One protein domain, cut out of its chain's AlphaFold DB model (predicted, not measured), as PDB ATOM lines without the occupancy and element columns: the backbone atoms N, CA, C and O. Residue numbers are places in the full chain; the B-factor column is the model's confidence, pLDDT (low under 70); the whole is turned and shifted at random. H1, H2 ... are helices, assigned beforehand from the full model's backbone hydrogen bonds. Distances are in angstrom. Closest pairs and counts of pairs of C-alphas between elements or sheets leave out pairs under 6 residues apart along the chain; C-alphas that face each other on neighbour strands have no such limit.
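AT A GLANCE: This is residues 147 to 303 of the 636 residues of an uncharacterized protein of Stenotrophomonas rhizophila (UniProt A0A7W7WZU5). H3 and H5, side by side, form the core; H1 and H2 pack on H5, and H4 and H6 cross H3. The 157 printed residues, under half in named elements, hold six named helices, H1 to H6, and no named strand: all helix. The whole is compact, radius of gyration of the C-alphas 16.0 A, spans 48 by 32 by 31 A.

HOW THE PARTS SIT: H1, residues 177 to 180, and H2, residues 183 to 192, touch H5, residues 268 to 279. H3, residues 209 to 231, touches H5 at a shallow tilt of 20 degrees, opposite ways, closest at C-alphas 222 and 268, 6.3 A. H3 touches H4, residues 255 to 263, and H6, residues 283 to 299. O i to N i+4 pairs are within hydrogen-bond range throughout H2, H3 and H4, 6 of 8 in H5, 11 of 13 in H6.

IN THESE COORDINATES: H3, 32.9 A long, begins at C-alpha 209 (24.030, 46.258, -35.582); H6 ends at C-alpha 299 (31.917, 43.398, -20.012).

THE WHOLE: The printed part has no cut; links H2 to H3 and H3 to H4 are long. Residues under pLDDT 70 include 155 to 175.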
ATOM      1  N   GLY A 147      24.177  36.587 -12.776       85.44
ATOM      2  CA  GLY A 147      23.859  36.984 -11.401       85.44
ATOM      3  C   GLY A 147      24.786  38.069 -10.846       85.44
ATOM      4  O   GLY A 147      24.385  38.828  -9.969       85.44
ATOM      5  N   ARG A 148      25.989  38.231 -11.416       88.50
ATOM      6  CA  ARG A 148      26.885  39.364 -11.122       88.50
ATOM      7  C   ARG A 148      26.494  40.649 -11.849       88.50
ATOM      8  O   ARG A 148      27.053  41.704 -11.556       88.50
ATOM      9  N   PHE A 149      25.569  40.583 -12.808       89.56
ATOM     10  CA  PHE A 149      25.150  41.756 -13.558       89.56
ATOM     11  C   PHE A 149      24.357  42.706 -12.659       89.56
ATOM     12  O   PHE A 149      23.283  42.391 -12.138       89.56
ATOM     13  N   ASN A 150      24.890  43.909 -12.476       87.12
ATOM     14  CA  ASN A 150      24.337  44.862 -11.534       87.12
ATOM     15  C   ASN A 150      23.227  45.704 -12.168       87.12
ATOM     16  O   ASN A 150      23.440  46.860 -12.533       87.12
ATOM     17  N   PHE A 151      22.015  45.144 -12.228       85.31
ATOM     18  CA  PHE A 151      20.819  45.804 -12.774       85.31
ATOM     19  C   PHE A 151      20.545  47.210 -12.205       85.31
ATOM     20  O   PHE A 151      19.965  48.046 -12.894       85.31
ATOM     21  N   LYS A 152      20.999  47.510 -10.978       77.81
ATOM     22  CA  LYS A 152      20.810  48.830 -10.351       77.81
ATOM     23  C   LYS A 152      21.636  49.942 -10.998       77.81
ATOM     24  O   LYS A 152      21.218  51.089 -10.940       77.81
ATOM     25  N   HIS A 153      22.779  49.609 -11.593       78.50
ATOM     26  CA  HIS A 153      23.692  50.579 -12.213       78.50
ATOM     27  C   HIS A 153      23.504  50.673 -13.732       78.50
ATOM     28  O   HIS A 153      24.187  51.439 -14.403       78.50
ATOM     29  N   VAL A 154      22.564  49.896 -14.283       75.88
ATOM     30  CA  VAL A 154      22.260  49.906 -15.718       75.88
ATOM     31  C   VAL A 154      21.511  51.162 -16.126       75.88
ATOM     32  O   VAL A 154      21.639  51.618 -17.257       75.88
ATOM     33  N   TYR A 155      20.777  51.766 -15.196       67.19
ATOM     34  CA  TYR A 155      20.308  53.122 -15.385       67.19
ATOM     35  C   TYR A 155      21.507  54.062 -15.325       67.19
ATOM     36  O   TYR A 155      22.118  54.150 -14.258       67.19
ATOM     37  N   PRO A 156      21.858  54.767 -16.417       57.16
ATOM     38  CA  PRO A 156      22.802  55.861 -16.289       57.16
ATOM     39  C   PRO A 156      22.224  56.805 -15.241       57.16
ATOM     40  O   PRO A 156      21.055  57.194 -15.333       57.16
ATOM     41  N   ASN A 157      22.995  57.101 -14.198       54.34
ATOM     42  CA  ASN A 157      22.554  58.033 -13.178       54.34
ATOM     43  C   ASN A 157      22.452  59.394 -13.879       54.34
ATOM     44  O   ASN A 157      23.463  60.040 -14.163       54.34
ATOM     45  N   VAL A 158      21.226  59.750 -14.279       46.44
ATOM     46  CA  VAL A 158      20.932  60.849 -15.215       46.44
ATOM     47  C   VAL A 158      21.503  62.172 -14.690       46.44
ATOM     48  O   VAL A 158      21.933  63.011 -15.477       46.44
ATOM     49  N   GLU A 159      21.616  62.297 -13.364       42.44
ATOM     50  CA  GLU A 159      22.155  63.465 -12.667       42.44
ATOM     51  C   GLU A 159      23.697  63.601 -12.711       42.44
ATOM     52  O   GLU A 159      24.184  64.693 -12.429       42.44
ATOM     53  N   SER A 160      24.497  62.573 -13.054       44.84
ATOM     54  CA  SER A 160      25.973  62.670 -12.928       44.84
ATOM     55  C   SER A 160      26.828  62.152 -14.088       44.84
ATOM     56  O   SER A 160      27.914  62.687 -14.286       44.84
ATOM     57  N   GLU A 161      26.396  61.141 -14.850       46.09
ATOM     58  CA  GLU A 161      27.278  60.490 -15.848       46.09
ATOM     59  C   GLU A 161      26.972  60.873 -17.302       46.09
ATOM     60  O   GLU A 161      27.883  60.922 -18.122       46.09
ATOM     61  N   LEU A 162      25.718  61.220 -17.614       51.75
ATOM     62  CA  LEU A 162      25.313  61.728 -18.937       51.75
ATOM     63  C   LEU A 162      25.090  63.254 -18.956       51.75
ATOM     64  O   LEU A 162      24.704  63.810 -19.981       51.75
ATOM     65  N   GLY A 163      25.349  63.936 -17.832       42.72
ATOM     66  CA  GLY A 163      25.359  65.399 -17.739       42.72
ATOM     67  C   GLY A 163      23.993  66.086 -17.862       42.72
ATOM     68  O   GLY A 163      23.935  67.189 -18.406       42.72
ATOM     69  N   TYR A 164      22.902  65.477 -17.380       43.91
ATOM     70  CA  TYR A 164      21.552  66.013 -17.583       43.91
ATOM     71  C   TYR A 164      20.931  66.577 -16.293       43.91
ATOM     72  O   TYR A 164      20.681  65.862 -15.326       43.91
ATOM     73  N   ASN A 165      20.635  67.881 -16.297       41.25
ATOM     74  CA  ASN A 165      19.918  68.576 -15.226       41.25
ATOM     75  C   ASN A 165      18.432  68.700 -15.605       41.25
ATOM     76  O   ASN A 165      18.071  69.607 -16.354       41.25
ATOM     77  N   GLY A 166      17.560  67.824 -15.096       41.00
ATOM     78  CA  GLY A 166      16.117  67.942 -15.337       41.00
ATOM     79  C   GLY A 166      15.255  67.027 -14.465       41.00
ATOM     80  O   GLY A 166      15.274  65.818 -14.639       41.00
ATOM     81  N   GLU A 167      14.527  67.646 -13.531       39.12
ATOM     82  CA  GLU A 167      13.394  67.181 -12.704       39.12
ATOM     83  C   GLU A 167      13.195  65.666 -12.465       39.12
ATOM     84  O   GLU A 167      12.740  64.906 -13.323       39.12
ATOM     85  N   ARG A 168      13.396  65.256 -11.199       39.78
ATOM     86  CA  ARG A 168      12.983  63.951 -10.653       39.78
ATOM     87  C   ARG A 168      11.549  63.605 -11.067       39.78
ATOM     88  O   ARG A 168      10.599  64.208 -10.579       39.78
ATOM     89  N   GLY A 169      11.401  62.557 -11.874       39.66
ATOM     90  CA  GLY A 169      10.121  61.875 -12.085       39.66
ATOM     91  C   GLY A 169       9.545  61.941 -13.497       39.66
ATOM     92  O   GLY A 169       8.583  61.223 -13.762       39.66
ATOM     93  N   SER A 170      10.137  62.702 -14.422       40.38
ATOM     94  CA  SER A 170       9.817  62.578 -15.849       40.38
ATOM     95  C   SER A 170      10.958  61.853 -16.557       40.38
ATOM     96  O   SER A 170      12.098  62.307 -16.573       40.38
ATOM     97  N   SER A 171      10.688  60.664 -17.097       44.72
ATOM     98  CA  SER A 171      11.600  60.048 -18.058       44.72
ATOM     99  C   SER A 171      11.838  61.037 -19.198       44.72
ATOM    100  O   SER A 171      10.913  61.739 -19.600       44.72
ATOM    101  N   ILE A 172      13.048  61.008 -19.760       46.47
ATOM    102  CA  ILE A 172      13.579  61.675 -20.976       46.47
ATOM    103  C   ILE A 172      12.571  61.792 -22.154       46.47
ATOM    104  O   ILE A 172      12.762  62.520 -23.118       46.47
ATOM    105  N   PHE A 173      11.468  61.059 -22.079       47.56
ATOM    106  CA  PHE A 173      10.417  60.893 -23.061       47.56
ATOM    107  C   PHE A 173       9.130  61.714 -22.815       47.56
ATOM    108  O   PHE A 173       8.217  61.655 -23.640       47.56
ATOM    109  N   GLY A 174       8.965  62.389 -21.665       41.53
ATOM    110  CA  GLY A 174       7.700  63.053 -21.275       41.53
ATOM    111  C   GLY A 174       6.491  62.104 -21.104       41.53
ATOM    112  O   GLY A 174       5.379  62.545 -20.818       41.53
ATOM    113  N   ARG A 175       6.716  60.796 -21.293       55.22
ATOM    114  CA  ARG A 175       5.817  59.630 -21.227       55.22
ATOM    115  C   ARG A 175       6.634  58.407 -20.783       55.22
ATOM    116  O   ARG A 175       7.865  58.461 -20.801       55.22
ATOM    117  N   SER A 176       5.991  57.303 -20.395       70.69
ATOM    118  CA  SER A 176       6.705  56.089 -19.961       70.69
ATOM    119  C   SER A 176       7.598  55.552 -21.088       70.69
ATOM    120  O   SER A 176       7.158  55.494 -22.231       70.69
ATOM    121  N   ALA A 177       8.829  55.108 -20.799       71.00
ATOM    122  CA  ALA A 177       9.718  54.502 -21.808       71.00
ATOM    123  C   ALA A 177       9.057  53.309 -22.537       71.00
ATOM    124  O   ALA A 177       9.311  53.071 -23.716       71.00
ATOM    125  N   ALA A 178       8.128  52.614 -21.869       76.75
ATOM    126  CA  ALA A 178       7.323  51.548 -22.463       76.75
ATOM    127  C   ALA A 178       6.437  52.026 -23.636       76.75
ATOM    128  O   ALA A 178       6.047  51.229 -24.491       76.75
ATOM    129  N   ASP A 179       6.136  53.323 -23.728       81.00
ATOM    130  CA  ASP A 179       5.386  53.902 -24.845       81.00
ATOM    131  C   ASP A 179       6.247  54.020 -26.119       81.00
ATOM    132  O   ASP A 179       5.709  54.147 -27.218       81.00
ATOM    133  N   PHE A 180       7.570  53.868 -26.003       81.88
ATOM    134  CA  PHE A 180       8.541  53.996 -27.097       81.88
ATOM    135  C   PHE A 180       9.148  52.663 -27.537       81.88
ATOM    136  O   PHE A 180      10.048  52.656 -28.368       81.88
ATOM    137  N   VAL A 181       8.654  51.530 -27.047       86.62
ATOM    138  CA  VAL A 181       9.068  50.203 -27.533       86.62
ATOM    139  C   VAL A 181       7.997  49.588 -28.439       86.62
ATOM    140  O   VAL A 181       6.903  50.137 -28.579       86.62
ATOM    141  N   GLY A 182       8.328  48.485 -29.117       86.56
ATOM    142  CA  GLY A 182       7.354  47.703 -29.889       86.56
ATOM    143  C   GLY A 182       6.288  47.058 -28.995       86.56
ATOM    144  O   GLY A 182       6.521  46.852 -27.800       86.56
ATOM    145  N   ASP A 183       5.131  46.730 -29.574       87.00
ATOM    146  CA  ASP A 183       3.989  46.195 -28.820       87.00
ATOM    147  C   ASP A 183       4.315  44.879 -28.101       87.00
ATOM    148  O   ASP A 183       3.899  44.710 -26.957       87.00
ATOM    149  N   ASP A 184       5.140  44.013 -28.695       84.75
ATOM    150  CA  ASP A 184       5.575  42.755 -28.073       84.75
ATOM    151  C   ASP A 184       6.321  42.991 -26.755       84.75
ATOM    152  O   ASP A 184       5.975  42.414 -25.723       84.75
ATOM    153  N   LEU A 185       7.326  43.877 -26.758       89.12
ATOM    154  CA  LEU A 185       8.103  44.186 -25.553       89.12
ATOM    155  C   LEU A 185       7.245  44.911 -24.514       89.12
ATOM    156  O   LEU A 185       7.369  44.644 -23.321       89.12
ATOM    157  N   ARG A 186       6.344  45.793 -24.958       90.00
ATOM    158  CA  ARG A 186       5.395  46.482 -24.078       90.00
ATOM    159  C   ARG A 186       4.432  45.498 -23.409       90.00
ATOM    160  O   ARG A 186       4.183  45.621 -22.210       90.00
ATOM    161  N   TYR A 187       3.885  44.550 -24.166       87.38
ATOM    162  CA  TYR A 187       2.974  43.526 -23.659       87.38
ATOM    163  C   TYR A 187       3.686  42.582 -22.692       87.38
ATOM    164  O   TYR A 187       3.193  42.377 -21.585       87.38
ATOM    165  N   TRP A 188       4.869  42.082 -23.067       89.75
ATOM    166  CA  TRP A 188       5.706  41.270 -22.185       89.75
ATOM    167  C   TRP A 188       6.021  42.005 -20.885       89.75
ATOM    168  O   TRP A 188       5.839  41.461 -19.803       89.75
ATOM    169  N   PHE A 189       6.425  43.272 -20.966       90.06
ATOM    170  CA  PHE A 189       6.731  44.041 -19.771       90.06
ATOM    171  C   PHE A 189       5.503  44.129 -18.859       90.06
ATOM    172  O   PHE A 189       5.608  43.829 -17.675       90.06
ATOM    173  N   ARG A 190       4.323  44.441 -19.418       87.31
ATOM    174  CA  ARG A 190       3.044  44.472 -18.685       87.31
ATOM    175  C   ARG A 190       2.654  43.118 -18.088       87.31
ATOM    176  O   ARG A 190       2.082  43.094 -17.002       87.31
ATOM    177  N   SER A 191       2.963  42.005 -18.748       82.75
ATOM    178  CA  SER A 191       2.612  40.672 -18.248       82.75
ATOM    179  C   SER A 191       3.390  40.288 -16.984       82.75
ATOM    180  O   SER A 191       2.862  39.539 -16.159       82.75
ATOM    181  N   LEU A 192       4.572  40.876 -16.751       84.12
ATOM    182  CA  LEU A 192       5.330  40.682 -15.508       84.12
ATOM    183  C   LEU A 192       4.534  41.119 -14.266       84.12
ATOM    184  O   LEU A 192       4.626  40.478 -13.220       84.12
ATOM    185  N   TRP A 193       3.682  42.151 -14.371       80.81
ATOM    186  CA  TRP A 193       2.791  42.566 -13.273       80.81
ATOM    187  C   TRP A 193       1.756  41.503 -12.897       80.81
ATOM    188  O   TRP A 193       1.218  41.527 -11.788       80.81
ATOM    189  N   HIS A 194       1.486  40.572 -13.808       78.56
ATOM    190  CA  HIS A 194       0.577  39.449 -13.615       78.56
ATOM    191  C   HIS A 194       1.317  38.154 -13.246       78.56
ATOM    192  O   HIS A 194       0.711  37.087 -13.252       78.56
ATOM    193  N   GLY A 195       2.608  38.239 -12.902       76.44
ATOM    194  CA  GLY A 195       3.414  37.093 -12.482       76.44
ATOM    195  C   GLY A 195       3.891  36.207 -13.631       76.44
ATOM    196  O   GLY A 195       4.328  35.089 -13.386       76.44
ATOM    197  N   VAL A 196       3.819  36.677 -14.878       78.06
ATOM    198  CA  VAL A 196       4.416  35.959 -16.009       78.06
ATOM    199  C   VAL A 196       5.939  36.060 -15.909       78.06
ATOM    200  O   VAL A 196       6.479  37.144 -15.711       78.06
ATOM    201  N   THR A 197       6.637  34.935 -16.049       82.81
ATOM    202  CA  THR A 197       8.109  34.838 -15.970       82.81
ATOM    203  C   THR A 197       8.720  34.318 -17.273       82.81
ATOM    204  O   THR A 197       9.776  33.685 -17.276       82.81
ATOM    205  N   ASP A 198       8.033  34.540 -18.392       79.81
ATOM    206  CA  ASP A 198       8.526  34.167 -19.713       79.81
ATOM    207  C   ASP A 198       9.701  35.081 -20.120       79.81
ATOM    208  O   ASP A 198       9.769  36.242 -19.695       79.81
ATOM    209  N   PRO A 199      10.657  34.589 -20.929       83.50
ATOM    210  CA  PRO A 199      11.777  35.405 -21.376       83.50
ATOM    211  C   PRO A 199      11.296  36.598 -22.225       83.50
ATOM    212  O   PRO A 199      10.285  36.488 -22.925       83.50
ATOM    213  N   PRO A 200      12.023  37.728 -22.205       87.69
ATOM    214  CA  PRO A 200      11.697  38.884 -23.037       87.69
ATOM    215  C   PRO A 200      11.694  38.551 -24.538       87.69
ATOM    216  O   PRO A 200      12.512  37.737 -24.987       87.69
ATOM    217  N   PRO A 201      10.824  39.203 -25.333       85.25
ATOM    218  CA  PRO A 201      10.767  39.006 -26.777       85.25
ATOM    219  C   PRO A 201      12.038  39.504 -27.476       85.25
ATOM    220  O   PRO A 201      12.875  40.207 -26.900       85.25
ATOM    221  N   GLN A 202      12.182  39.144 -28.755       81.06
ATOM    222  CA  GLN A 202      13.212  39.737 -29.607       81.06
ATOM    223  C   GLN A 202      12.973  41.236 -29.780       81.06
ATOM    224  O   GLN A 202      11.836  41.704 -29.780       81.06
ATOM    225  N   ILE A 203      14.063  41.980 -29.945       84.19
ATOM    226  CA  ILE A 203      14.031  43.419 -30.175       84.19
ATOM    227  C   ILE A 203      14.909  43.669 -31.395       84.19
ATOM    228  O   ILE A 203      16.069  43.266 -31.389       84.19
ATOM    229  N   HIS A 204      14.340  44.294 -32.422       76.75
ATOM    230  CA  HIS A 204      15.010  44.577 -33.689       76.75
ATOM    231  C   HIS A 204      15.020  46.086 -33.956       76.75
ATOM    232  O   HIS A 204      13.990  46.755 -33.821       76.75
ATOM    233  N   PHE A 205      16.174  46.603 -34.372       73.25
ATOM    234  CA  PHE A 205      16.405  47.954 -34.865       73.25
ATOM    235  C   PHE A 205      17.120  47.894 -36.213       73.25
ATOM    236  O   PHE A 205      18.304  47.599 -36.304       73.25
ATOM    237  N   ASN A 206      16.437  48.322 -37.272       66.38
ATOM    238  CA  ASN A 206      16.967  48.274 -38.640       66.38
ATOM    239  C   ASN A 206      18.123  49.265 -38.926       66.38
ATOM    240  O   ASN A 206      18.390  49.562 -40.089       66.38
ATOM    241  N   SER A 207      18.768  49.842 -37.909       74.75
ATOM    242  CA  SER A 207      19.668  50.991 -38.064       74.75
ATOM    243  C   SER A 207      21.028  50.872 -37.372       74.75
ATOM    244  O   SER A 207      21.871  51.727 -37.632       74.75
ATOM    245  N   ASP A 208      21.264  49.886 -36.491       85.94
ATOM    246  CA  ASP A 208      22.503  49.831 -35.693       85.94
ATOM    247  C   ASP A 208      22.881  48.420 -35.170       85.94
ATOM    248  O   ASP A 208      22.496  48.051 -34.056       85.94
ATOM    249  N   PRO A 209      23.673  47.640 -35.933       86.38
ATOM    250  CA  PRO A 209      24.030  46.258 -35.582       86.38
ATOM    251  C   PRO A 209      24.833  46.106 -34.278       86.38
ATOM    252  O   PRO A 209      24.670  45.130 -33.537       86.38
ATOM    253  N   ASP A 210      25.696  47.075 -33.961       88.69
ATOM    254  CA  ASP A 210      26.512  47.033 -32.743       88.69
ATOM    255  C   ASP A 210      25.637  47.224 -31.500       88.69
ATOM    256  O   ASP A 210      25.817  46.550 -30.481       88.69
ATOM    257  N   PHE A 211      24.663  48.135 -31.582       90.69
ATOM    258  CA  PHE A 211      23.710  48.353 -30.499       90.69
ATOM    259  C   PHE A 211      22.762  47.163 -30.328       90.69
ATOM    260  O   PHE A 211      22.502  46.755 -29.196       90.69
ATOM    261  N   GLU A 212      22.306  46.554 -31.427       88.31
ATOM    262  CA  GLU A 212      21.523  45.315 -31.379       88.31
ATOM    263  C   GLU A 212      22.277  44.188 -30.665       88.31
ATOM    264  O   GLU A 212      21.701  43.494 -29.825       88.31
ATOM    265  N   THR A 213      23.580  44.052 -30.924       87.00
ATOM    266  CA  THR A 213      24.434  43.059 -30.257       87.00
ATOM    267  C   THR A 213      24.495  43.292 -28.743       87.00
ATOM    268  O   THR A 213      24.342  42.354 -27.954       87.00
ATOM    269  N   LEU A 214      24.668  44.547 -28.308       91.44
ATOM    270  CA  LEU A 214      24.650  44.898 -26.883       91.44
ATOM    271  C   LEU A 214      23.275  44.646 -26.252       91.44
ATOM    272  O   LEU A 214      23.190  44.116 -25.141       91.44
ATOM    273  N   LEU A 215      22.191  44.963 -26.960       90.88
ATOM    274  CA  LEU A 215      20.847  44.732 -26.445       90.88
ATOM    275  C   LEU A 215      20.508  43.241 -26.355       90.88
ATOM    276  O   LEU A 215      19.858  42.823 -25.398       90.88
ATOM    277  N   ALA A 216      20.984  42.419 -27.291       86.06
ATOM    278  CA  ALA A 216      20.844  40.968 -27.228       86.06
ATOM    279  C   ALA A 216      21.567  40.375 -26.001       86.06
ATOM    280  O   ALA A 216      21.029  39.480 -25.336       86.06
ATOM    281  N   ARG A 217      22.746  40.909 -25.641       88.75
ATOM    282  CA  ARG A 217      23.450  40.554 -24.394       88.75
ATOM    283  C   ARG A 217      22.655  40.975 -23.156       88.75
ATOM    284  O   ARG A 217      22.421  40.139 -22.286       88.75
ATOM    285  N   LEU A 218      22.155  42.214 -23.099       91.50
ATOM    286  CA  LEU A 218      21.302  42.670 -21.991       91.50
ATOM    287  C   LEU A 218      20.041  41.807 -21.856       91.50
ATOM    288  O   LEU A 218      19.687  41.377 -20.761       91.50
ATOM    289  N   ARG A 219      19.389  41.487 -22.976       90.44
ATOM    290  CA  ARG A 219      18.236  40.586 -23.004       90.44
ATOM    291  C   ARG A 219      18.579  39.214 -22.425       90.44
ATOM    292  O   ARG A 219      17.749  38.641 -21.726       90.44
ATOM    293  N   SER A 220      19.777  38.696 -22.687       86.12
ATOM    294  CA  SER A 220      20.237  37.413 -22.139       86.12
ATOM    295  C   SER A 220      20.373  37.458 -20.613       86.12
ATOM    296  O   SER A 220      19.942  36.516 -19.948       86.12
ATOM    297  N   ALA A 221      20.839  38.578 -20.049       89.62
ATOM    298  CA  ALA A 221      20.842  38.807 -18.600       89.62
ATOM    299  C   ALA A 221      19.419  38.799 -18.010       89.62
ATOM    300  O   ALA A 221      19.158  38.161 -16.989       89.62
ATOM    301  N   VAL A 222      18.468  39.466 -18.674       90.75
ATOM    302  CA  VAL A 222      17.057  39.484 -18.245       90.75
ATOM    303  C   VAL A 222      16.423  38.100 -18.363       90.75
ATOM    304  O   VAL A 222      15.734  37.659 -17.450       90.75
ATOM    305  N   ALA A 223      16.675  37.384 -19.459       86.19
ATOM    306  CA  ALA A 223      16.186  36.025 -19.654       86.19
ATOM    307  C   ALA A 223      16.745  35.066 -18.592       86.19
ATOM    308  O   ALA A 223      15.994  34.244 -18.072       86.19
ATOM    309  N   SER A 224      18.024  35.205 -18.223       85.81
ATOM    310  CA  SER A 224      18.633  34.489 -17.096       85.81
ATOM    311  C   SER A 224      17.865  34.723 -15.795       85.81
ATOM    312  O   SER A 224      17.455  33.763 -15.139       85.81
ATOM    313  N   HIS A 225      17.560  35.980 -15.468       87.75
ATOM    314  CA  HIS A 225      16.755  36.307 -14.291       87.75
ATOM    315  C   HIS A 225      15.330  35.724 -14.357       87.75
ATOM    316  O   HIS A 225      14.862  35.141 -13.379       87.75
ATOM    317  N   MET A 226      14.649  35.802 -15.507       86.50
ATOM    318  CA  MET A 226      13.299  35.235 -15.684       86.50
ATOM    319  C   MET A 226      13.275  33.706 -15.551       86.50
ATOM    320  O   MET A 226      12.332  33.146 -14.978       86.50
ATOM    321  N   ARG A 227      14.335  33.019 -16.007       81.56
ATOM    322  CA  ARG A 227      14.527  31.589 -15.732       81.56
ATOM    323  C   ARG A 227      14.592  31.351 -14.231       81.56
ATOM    324  O   ARG A 227      13.812  30.549 -13.739       81.56
ATOM    325  N   VAL A 228      15.422  32.090 -13.493       81.81
ATOM    326  CA  VAL A 228      15.497  31.967 -12.027       81.81
ATOM    327  C   VAL A 228      14.136  32.149 -11.359       81.81
ATOM    328  O   VAL A 228      13.736  31.318 -10.545       81.81
ATOM    329  N   MET A 229      13.370  33.164 -11.753       84.50
ATOM    330  CA  MET A 229      12.048  33.407 -11.168       84.50
ATOM    331  C   MET A 229      11.040  32.296 -11.468       84.50
ATOM    332  O   MET A 229      10.263  31.920 -10.592       84.50
ATOM    333  N   THR A 230      11.094  31.718 -12.669       77.75
ATOM    334  CA  THR A 230      10.296  30.536 -13.020       77.75
ATOM    335  C   THR A 230      10.569  29.362 -12.075       77.75
ATOM    336  O   THR A 230       9.647  28.633 -11.706       77.75
ATOM    337  N   LEU A 231      11.830  29.159 -11.691       72.56
ATOM    338  CA  LEU A 231      12.255  28.032 -10.850       72.56
ATOM    339  C   LEU A 231      11.829  28.187  -9.408       72.56
ATOM    340  O   LEU A 231      11.451  27.218  -8.762       72.56
ATOM    341  N   MET A 232      11.845  29.425  -8.936       74.69
ATOM    342  CA  MET A 232      11.379  29.776  -7.607       74.69
ATOM    343  C   MET A 232       9.841  29.749  -7.496       74.69
ATOM    344  O   MET A 232       9.304  30.171  -6.476       74.69
ATOM    345  N   GLY A 233       9.129  29.279  -8.535       67.81
ATOM    346  CA  GLY A 233       7.664  29.192  -8.574       67.81
ATOM    347  C   GLY A 233       6.970  30.553  -8.688       67.81
ATOM    348  O   GLY A 233       5.825  30.697  -8.272       67.81
ATOM    349  N   GLY A 234       7.682  31.567  -9.187       61.78
ATOM    350  CA  GLY A 234       7.354  32.971  -8.977       61.78
ATOM    351  C   GLY A 234       6.095  33.504  -9.669       61.78
ATOM    352  O   GLY A 234       5.832  33.238 -10.836       61.78
ATOM    353  N   GLY A 235       5.418  34.377  -8.919       52.16
ATOM    354  CA  GLY A 235       4.595  35.514  -9.330       52.16
ATOM    355  C   GLY A 235       4.492  36.472  -8.127       52.16
ATOM    356  O   GLY A 235       4.645  36.025  -6.992       52.16
ATOM    357  N   ARG A 236       4.247  37.777  -8.330       48.59
ATOM    358  CA  ARG A 236       4.261  38.833  -7.279       48.59
ATOM    359  C   ARG A 236       3.391  38.548  -6.036       48.59
ATOM    360  O   ARG A 236       3.594  39.174  -5.008       48.59
ATOM    361  N   TYR A 237       2.428  37.633  -6.150       47.41
ATOM    362  CA  TYR A 237       1.484  37.252  -5.092       47.41
ATOM    363  C   TYR A 237       1.798  35.901  -4.430       47.41
ATOM    364  O   TYR A 237       1.038  35.444  -3.579       47.41
ATOM    365  N   ALA A 238       2.903  35.248  -4.796       50.00
ATOM    366  CA  ALA A 238       3.389  34.052  -4.116       50.00
ATOM    367  C   ALA A 238       4.166  34.448  -2.844       50.00
ATOM    368  O   ALA A 238       5.356  34.164  -2.709       50.00
ATOM    369  N   ASP A 239       3.494  35.133  -1.915       39.56
ATOM    370  CA  ASP A 239       4.084  35.662  -0.672       39.56
ATOM    371  C   ASP A 239       4.437  34.577   0.368       39.56
ATOM    372  O   ASP A 239       4.830  34.891   1.486       39.56
ATOM    373  N   THR A 240       4.310  33.288   0.040       42.44
ATOM    374  CA  THR A 240       4.360  32.211   1.049       42.44
ATOM    375  C   THR A 240       4.996  30.899   0.593       42.44
ATOM    376  O   THR A 240       4.985  29.935   1.352       42.44
ATOM    377  N   VAL A 241       5.591  30.818  -0.602       46.94
ATOM    378  CA  VAL A 241       6.343  29.601  -0.952       46.94
ATOM    379  C   VAL A 241       7.709  29.670  -0.276       46.94
ATOM    380  O   VAL A 241       8.567  30.443  -0.717       46.94
ATOM    381  N   ASP A 242       7.892  28.861   0.775       48.19
ATOM    382  CA  ASP A 242       9.177  28.523   1.397       48.19
ATOM    383  C   ASP A 242      10.126  28.001   0.313       48.19
ATOM    384  O   ASP A 242      10.208  26.807   0.030       48.19
ATOM    385  N   THR A 243      10.826  28.905  -0.373       53.62
ATOM    386  CA  THR A 243      11.939  28.492  -1.223       53.62
ATOM    387  C   THR A 243      13.075  28.136  -0.286       53.62
ATOM    388  O   THR A 243      13.485  29.008   0.485       53.62
ATOM    389  N   PRO A 244      13.580  26.893  -0.328       55.25
ATOM    390  CA  PRO A 244      14.682  26.489   0.525       55.25
ATOM    391  C   PRO A 244      15.831  27.486   0.378       55.25
ATOM    392  O   PRO A 244      16.231  27.802  -0.746       55.25
ATOM    393  N   ALA A 245      16.356  27.981   1.501       54.59
ATOM    394  CA  ALA A 245      17.500  28.895   1.508       54.59
ATOM    395  C   ALA A 245      18.724  28.306   0.773       54.59
ATOM    396  O   ALA A 245      19.550  29.054   0.258       54.59
ATOM    397  N   ASP A 246      18.771  26.976   0.658       56.75
ATOM    398  CA  ASP A 246      19.857  26.203   0.056       56.75
ATOM    399  C   ASP A 246      19.635  25.874  -1.434       56.75
ATOM    400  O   ASP A 246      20.364  25.064  -2.010       56.75
ATOM    401  N   MET A 247      18.629  26.466  -2.091       66.12
ATOM    402  CA  MET A 247      18.436  26.277  -3.531       66.12
ATOM    403  C   MET A 247      19.616  26.891  -4.303       66.12
ATOM    404  O   MET A 247      19.749  28.111  -4.394       66.12
ATOM    405  N   ALA A 248      20.461  26.044  -4.896       69.81
ATOM    406  CA  ALA A 248      21.524  26.477  -5.798       69.81
ATOM    407  C   ALA A 248      20.914  27.032  -7.096       69.81
ATOM    408  O   ALA A 248      20.225  26.315  -7.824       69.81
ATOM    409  N   LEU A 249      21.156  28.314  -7.380       77.50
ATOM    410  CA  LEU A 249      20.598  28.997  -8.546       77.50
ATOM    411  C   LEU A 249      21.627  29.153  -9.688       77.50
ATOM    412  O   LEU A 249      22.829  29.256  -9.426       77.50
ATOM    413  N   PRO A 250      21.157  29.201 -10.954       75.88
ATOM    414  CA  PRO A 250      21.977  29.461 -12.139       75.88
ATOM    415  C   PRO A 250      22.814  30.729 -12.035       75.88
ATOM    416  O   PRO A 250      22.484  31.632 -11.276       75.88
ATOM    417  N   ASP A 251      23.801  30.870 -12.921       77.75
ATOM    418  CA  ASP A 251      24.390  32.167 -13.282       77.75
ATOM    419  C   ASP A 251      24.968  32.988 -12.103       77.75
ATOM    420  O   ASP A 251      25.307  34.145 -12.297       77.75
ATOM    421  N   GLU A 252      25.185  32.386 -10.923       85.06
ATOM    422  CA  GLU A 252      25.553  33.073  -9.660       85.06
ATOM    423  C   GLU A 252      24.455  33.957  -9.056       85.06
ATOM    424  O   GLU A 252      24.730  34.893  -8.308       85.06
ATOM    425  N   TRP A 253      23.196  33.659  -9.358       85.44
ATOM    426  CA  TRP A 253      22.074  34.286  -8.680       85.44
ATOM    427  C   TRP A 253      22.001  33.861  -7.213       85.44
ATOM    428  O   TRP A 253      22.177  32.693  -6.875       85.44
ATOM    429  N   THR A 254      21.640  34.795  -6.336       86.25
ATOM    430  CA  THR A 254      21.119  34.463  -5.006       86.25
ATOM    431  C   THR A 254      19.596  34.584  -5.009       86.25
ATOM    432  O   THR A 254      19.030  35.444  -5.691       86.25
ATOM    433  N   ALA A 255      18.900  33.740  -4.237       83.25
ATOM    434  CA  ALA A 255      17.434  33.759  -4.180       83.25
ATOM    435  C   ALA A 255      16.898  35.119  -3.705       83.25
ATOM    436  O   ALA A 255      15.887  35.618  -4.205       83.25
ATOM    437  N   VAL A 256      17.621  35.744  -2.770       84.75
ATOM    438  CA  VAL A 256      17.315  37.072  -2.231       84.75
ATOM    439  C   VAL A 256      17.422  38.143  -3.317       84.75
ATOM    440  O   VAL A 256      16.508  38.954  -3.475       84.75
ATOM    441  N   GLU A 257      18.508  38.155  -4.092       85.50
ATOM    442  CA  GLU A 257      18.694  39.159  -5.142       85.50
ATOM    443  C   GLU A 257      17.722  38.972  -6.298       85.50
ATOM    444  O   GLU A 257      17.136  39.960  -6.745       85.50
ATOM    445  N   ALA A 258      17.499  37.731  -6.740       87.38
ATOM    446  CA  ALA A 258      16.547  37.437  -7.802       87.38
ATOM    447  C   ALA A 258      15.130  37.902  -7.425       87.38
ATOM    448  O   ALA A 258      14.502  38.626  -8.202       87.38
ATOM    449  N   ARG A 259      14.654  37.592  -6.207       86.25
ATOM    450  CA  ARG A 259      13.351  38.075  -5.710       86.25
ATOM    451  C   ARG A 259      13.288  39.592  -5.645       86.25
ATOM    452  O   ARG A 259      12.324  40.170  -6.137       86.25
ATOM    453  N   ARG A 260      14.311  40.241  -5.077       85.69
ATOM    454  CA  ARG A 260      14.360  41.707  -4.979       85.69
ATOM    455  C   ARG A 260      14.240  42.352  -6.361       85.69
ATOM    456  O   ARG A 260      13.392  43.211  -6.562       85.69
ATOM    457  N   LEU A 261      15.050  41.909  -7.324       85.06
ATOM    458  CA  LEU A 261      15.010  42.447  -8.685       85.06
ATOM    459  C   LEU A 261      13.663  42.211  -9.372       85.06
ATOM    460  O   LEU A 261      13.214  43.078 -10.115       85.06
ATOM    461  N   HIS A 262      13.025  41.063  -9.139       85.62
ATOM    462  CA  HIS A 262      11.722  40.761  -9.725       85.62
ATOM    463  C   HIS A 262      10.605  41.616  -9.123       85.62
ATOM    464  O   HIS A 262       9.837  42.220  -9.866       85.62
ATOM    465  N   ASN A 263      10.552  41.719  -7.793       82.00
ATOM    466  CA  ASN A 263       9.522  42.477  -7.081       82.00
ATOM    467  C   ASN A 263       9.560  43.975  -7.413       82.00
ATOM    468  O   ASN A 263       8.507  44.611  -7.503       82.00
ATOM    469  N   ASP A 264      10.763  44.504  -7.644       80.00
ATOM    470  CA  ASP A 264      10.993  45.901  -8.013       80.00
ATOM    471  C   ASP A 264      11.008  46.120  -9.544       80.00
ATOM    472  O   ASP A 264      11.232  47.236 -10.015       80.00
ATOM    473  N   TYR A 265      10.795  45.065 -10.342       80.81
ATOM    474  CA  TYR A 265      10.903  45.045 -11.812       80.81
ATOM    475  C   TYR A 265      12.259  45.508 -12.371       80.81
ATOM    476  O   TYR A 265      12.380  45.780 -13.566       80.81
ATOM    477  N   LEU A 266      13.294  45.582 -11.531       83.88
ATOM    478  CA  LEU A 266      14.597  46.172 -11.851       83.88
ATOM    479  C   LEU A 266      15.357  45.417 -12.943       83.88
ATOM    480  O   LEU A 266      16.263  45.987 -13.542       83.88
ATOM    481  N   SER A 267      15.007  44.163 -13.221       86.00
ATOM    482  CA  SER A 267      15.620  43.407 -14.314       86.00
ATOM    483  C   SER A 267      15.039  43.744 -15.688       86.00
ATOM    484  O   SER A 267      15.773  43.829 -16.666       86.00
ATOM    485  N   ALA A 268      13.732  43.978 -15.786       89.00
ATOM    486  CA  ALA A 268      13.060  44.224 -17.064       89.00
ATOM    487  C   ALA A 268      13.191  45.679 -17.535       89.00
ATOM    488  O   ALA A 268      13.282  45.978 -18.727       89.00
ATOM    489  N   TRP A 269      13.219  46.581 -16.569       87.38
ATOM    490  CA  TRP A 269      13.227  48.024 -16.732       87.38
ATOM    491  C   TRP A 269      14.398  48.557 -17.583       87.38
ATOM    492  O   TRP A 269      14.149  49.316 -18.528       87.38
ATOM    493  N   PRO A 270      15.650  48.105 -17.363       89.06
ATOM    494  CA  PRO A 270      16.769  48.461 -18.224       89.06
ATOM    495  C   PRO A 270      16.593  48.052 -19.683       89.06
ATOM    496  O   PRO A 270      16.882  48.839 -20.580       89.06
ATOM    497  N   LEU A 271      16.068  46.850 -19.936       91.31
ATOM    498  CA  LEU A 271      15.842  46.370 -21.297       91.31
ATOM    499  C   LEU A 271      14.850  47.269 -22.045       91.31
ATOM    500  O   LEU A 271      15.104  47.638 -23.188       91.31
ATOM    501  N   VAL A 272      13.756  47.666 -21.388       89.50
ATOM    502  CA  VAL A 272      12.762  48.594 -21.955       89.50
ATOM    503  C   VAL A 272      13.379  49.965 -22.230       89.50
ATOM    504  O   VAL A 272      13.133  50.541 -23.289       89.50
ATOM    505  N   TRP A 273      14.194  50.485 -21.309       87.81
ATOM    506  CA  TRP A 273      14.834  51.791 -21.474       87.81
ATOM    507  C   TRP A 273      15.811  51.803 -22.654       87.81
ATOM    508  O   TRP A 273      15.685  52.645 -23.543       87.81
ATOM    509  N   TYR A 274      16.726  50.833 -22.719       90.19
ATOM    510  CA  TYR A 274      17.683  50.739 -23.823       90.19
ATOM    511  C   TYR A 274      16.985  50.461 -25.156       90.19
ATOM    512  O   TYR A 274      17.357  51.040 -26.171       90.19
ATOM    513  N   ALA A 275      15.915  49.664 -25.167       90.56
ATOM    514  CA  ALA A 275      15.127  49.451 -26.376       90.56
ATOM    515  C   ALA A 275      14.404  50.720 -26.871       90.56
ATOM    516  O   ALA A 275      14.118  50.856 -28.058       90.56
ATOM    517  N   ALA A 276      14.096  51.656 -25.975       88.50
ATOM    518  CA  ALA A 276      13.507  52.942 -26.329       88.50
ATOM    519  C   ALA A 276      14.558  53.987 -26.749       88.50
ATOM    520  O   ALA A 276      14.210  54.943 -27.445       88.50
ATOM    521  N   ALA A 277      15.826  53.818 -26.353       86.94
ATOM    522  CA  ALA A 277      16.883  54.817 -26.527       86.94
ATOM    523  C   ALA A 277      17.080  55.300 -27.981       86.94
ATOM    524  O   ALA A 277      17.192  56.513 -28.167       86.94
ATOM    525  N   PRO A 278      17.014  54.447 -29.027       88.88
ATOM    526  CA  PRO A 278      17.105  54.906 -30.417       88.88
ATOM    527  C   PRO A 278      16.002  55.878 -30.855       88.88
ATOM    528  O   PRO A 278      16.129  56.527 -31.889       88.88
ATOM    529  N   ARG A 279      14.904  55.977 -30.093       85.38
ATOM    530  CA  ARG A 279      13.798  56.909 -30.356       85.38
ATOM    531  C   ARG A 279      13.944  58.243 -29.622       85.38
ATOM    532  O   ARG A 279      13.072  59.100 -29.759       85.38
ATOM    533  N   LEU A 280      15.005  58.424 -28.837       78.75
ATOM    534  CA  LEU A 280      15.322  59.701 -28.209       78.75
ATOM    535  C   LEU A 280      15.693  60.731 -29.277       78.75
ATOM    536  O   LEU A 280      16.447  60.433 -30.200       78.75
ATOM    537  N   TYR A 281      15.221  61.967 -29.107       77.12
ATOM    538  CA  TYR A 281      15.597  63.079 -29.989       77.12
ATOM    539  C   TYR A 281      17.123  63.285 -30.032       77.12
ATOM    540  O   TYR A 281      17.698  63.552 -31.082       77.12
ATOM    541  N   GLU A 282      17.787  63.071 -28.895       80.00
ATOM    542  CA  GLU A 282      19.235  63.215 -28.714       80.00
ATOM    543  C   GLU A 282      20.019  61.924 -29.023       80.00
ATOM    544  O   GLU A 282      21.217  61.854 -28.741       80.00
ATOM    545  N   TRP A 283      19.386  60.887 -29.596       84.94
ATOM    546  CA  TRP A 283      20.051  59.605 -29.870       84.94
ATOM    547  C   TRP A 283      21.343  59.793 -30.666       84.94
ATOM    548  O   TRP A 283      22.381  59.280 -30.268       84.94
ATOM    549  N   CYS A 284      21.322  60.589 -31.738       86.44
ATOM    550  CA  CYS A 284      22.507  60.823 -32.565       86.44
ATOM    551  C   CYS A 284      23.701  61.383 -31.772       86.44
ATOM    552  O   CYS A 284      24.840  61.047 -32.086       86.44
ATOM    553  N   SER A 285      23.457  62.210 -30.748       84.44
ATOM    554  CA  SER A 285      24.507  62.787 -29.898       84.44
ATOM    555  C   SER A 285      24.900  61.897 -28.716       84.44
ATOM    556  O   SER A 285      26.054  61.924 -28.299       84.44
ATOM    557  N   LEU A 286      23.969  61.100 -28.183       84.62
ATOM    558  CA  LEU A 286      24.193  60.272 -26.991       84.62
ATOM    559  C   LEU A 286      24.552  58.817 -27.305       84.62
ATOM    560  O   LEU A 286      25.031  58.112 -26.419       84.62
ATOM    561  N   ARG A 287      24.357  58.364 -28.549       89.00
ATOM    562  CA  ARG A 287      24.532  56.972 -28.989       89.00
ATOM    563  C   ARG A 287      25.812  56.346 -28.448       89.00
ATOM    564  O   ARG A 287      25.748  55.320 -27.782       89.00
ATOM    565  N   THR A 288      26.962  56.968 -28.706       89.94
ATOM    566  CA  THR A 288      28.263  56.420 -28.297       89.94
ATOM    567  C   THR A 288      28.373  56.299 -26.779       89.94
ATOM    568  O   THR A 288      28.764  55.248 -26.291       89.94
ATOM    569  N   GLN A 289      27.933  57.309 -26.023       86.88
ATOM    570  CA  GLN A 289      27.969  57.278 -24.556       86.88
ATOM    571  C   GLN A 289      27.057  56.181 -23.989       86.88
ATOM    572  O   GLN A 289      27.458  55.434 -23.102       86.88
ATOM    573  N   ILE A 290      25.845  56.039 -24.538       88.00
ATOM    574  CA  ILE A 290      24.884  55.000 -24.141       88.00
ATOM    575  C   ILE A 290      25.442  53.602 -24.441       88.00
ATOM    576  O   ILE A 290      25.345  52.703 -23.600       88.00
ATOM    577  N   MET A 291      26.027  53.417 -25.627       91.31
ATOM    578  CA  MET A 291      26.641  52.155 -26.040       91.31
ATOM    579  C   MET A 291      27.860  51.806 -25.193       91.31
ATOM    580  O   MET A 291      27.985  50.659 -24.772       91.31
ATOM    581  N   ASP A 292      28.740  52.770 -24.928       90.44
ATOM    582  CA  ASP A 292      29.946  52.560 -24.131       90.44
ATOM    583  C   ASP A 292      29.600  52.251 -22.673       90.44
ATOM    584  O   ASP A 292      30.186  51.335 -22.100       90.44
ATOM    585  N   HIS A 293      28.586  52.920 -22.108       88.62
ATOM    586  CA  HIS A 293      28.060  52.601 -20.777       88.62
ATOM    587  C   HIS A 293      27.518  51.171 -20.712       88.62
ATOM    588  O   HIS A 293      27.923  50.382 -19.856       88.62
ATOM    589  N   LEU A 294      26.648  50.795 -21.657       91.12
ATOM    590  CA  LEU A 294      26.081  49.445 -21.690       91.12
ATOM    591  C   LEU A 294      27.163  48.380 -21.893       91.12
ATOM    592  O   LEU A 294      27.140  47.345 -21.230       91.12
ATOM    593  N   ARG A 295      28.122  48.636 -22.787       94.12
ATOM    594  CA  ARG A 295      29.254  47.741 -23.040       94.12
ATOM    595  C   ARG A 295      30.104  47.569 -21.784       94.12
ATOM    596  O   ARG A 295      30.350  46.438 -21.389       94.12
ATOM    597  N   MET A 296      30.465  48.668 -21.122       92.50
ATOM    598  CA  MET A 296      31.232  48.659 -19.875       92.50
ATOM    599  C   MET A 296      30.555  47.809 -18.794       92.50
ATOM    600  O   MET A 296      31.224  47.007 -18.151       92.50
ATOM    601  N   LEU A 297      29.234  47.916 -18.633       90.75
ATOM    602  CA  LEU A 297      28.488  47.107 -17.666       90.75
ATOM    603  C   LEU A 297      28.410  45.626 -18.056       90.75
ATOM    604  O   LEU A 297      28.531  44.752 -17.199       90.75
ATOM    605  N   LEU A 298      28.192  45.327 -19.337       91.69
ATOM    606  CA  LEU A 298      28.102  43.949 -19.819       91.69
ATOM    607  C   LEU A 298      29.457  43.233 -19.791       91.69
ATOM    608  O   LEU A 298      29.498  42.029 -19.555       91.69
ATOM    609  N   ASP A 299      30.557  43.952 -20.009       91.56
ATOM    610  CA  ASP A 299      31.917  43.398 -20.012       91.56
ATOM    611  C   ASP A 299      32.455  43.124 -18.598       91.56
ATOM    612  O   ASP A 299      33.423  42.383 -18.438       91.56
ATOM    613  N   GLN A 300      31.794  43.643 -17.556       90.62
ATOM    614  CA  GLN A 300      32.053  43.242 -16.167       90.62
ATOM    615  C   GLN A 300      31.541  41.834 -15.850       90.62
ATOM    616  O   GLN A 300      31.947  41.254 -14.840       90.62
ATOM    617  N   VAL A 301      30.643  41.281 -16.672       89.88
ATOM    618  CA  VAL A 301      30.130  39.924 -16.485       89.88
ATOM    619  C   VAL A 301      31.166  38.941 -17.030       89.88
ATOM    620  O   VAL A 301      31.383  38.905 -18.243       89.88
ATOM    621  N   PRO A 302      31.819  38.133 -16.175       85.50
ATOM    622  CA  PRO A 302      32.828  37.201 -16.643       85.50
ATOM    623  C   PRO A 302      32.177  36.111 -17.496       85.50
ATOM    624  O   PRO A 302      31.162  35.519 -17.106       85.50
ATOM    625  N   SER A 303      32.800  35.823 -18.641       82.50
ATOM    626  CA  SER A 303      32.552  34.579 -19.357       82.50
ATOM    627  C   SER A 303      33.173  33.419 -18.582       82.50
ATOM    628  O   SER A 303      34.191  33.553 -17.899       82.50
TER     629      SER A 303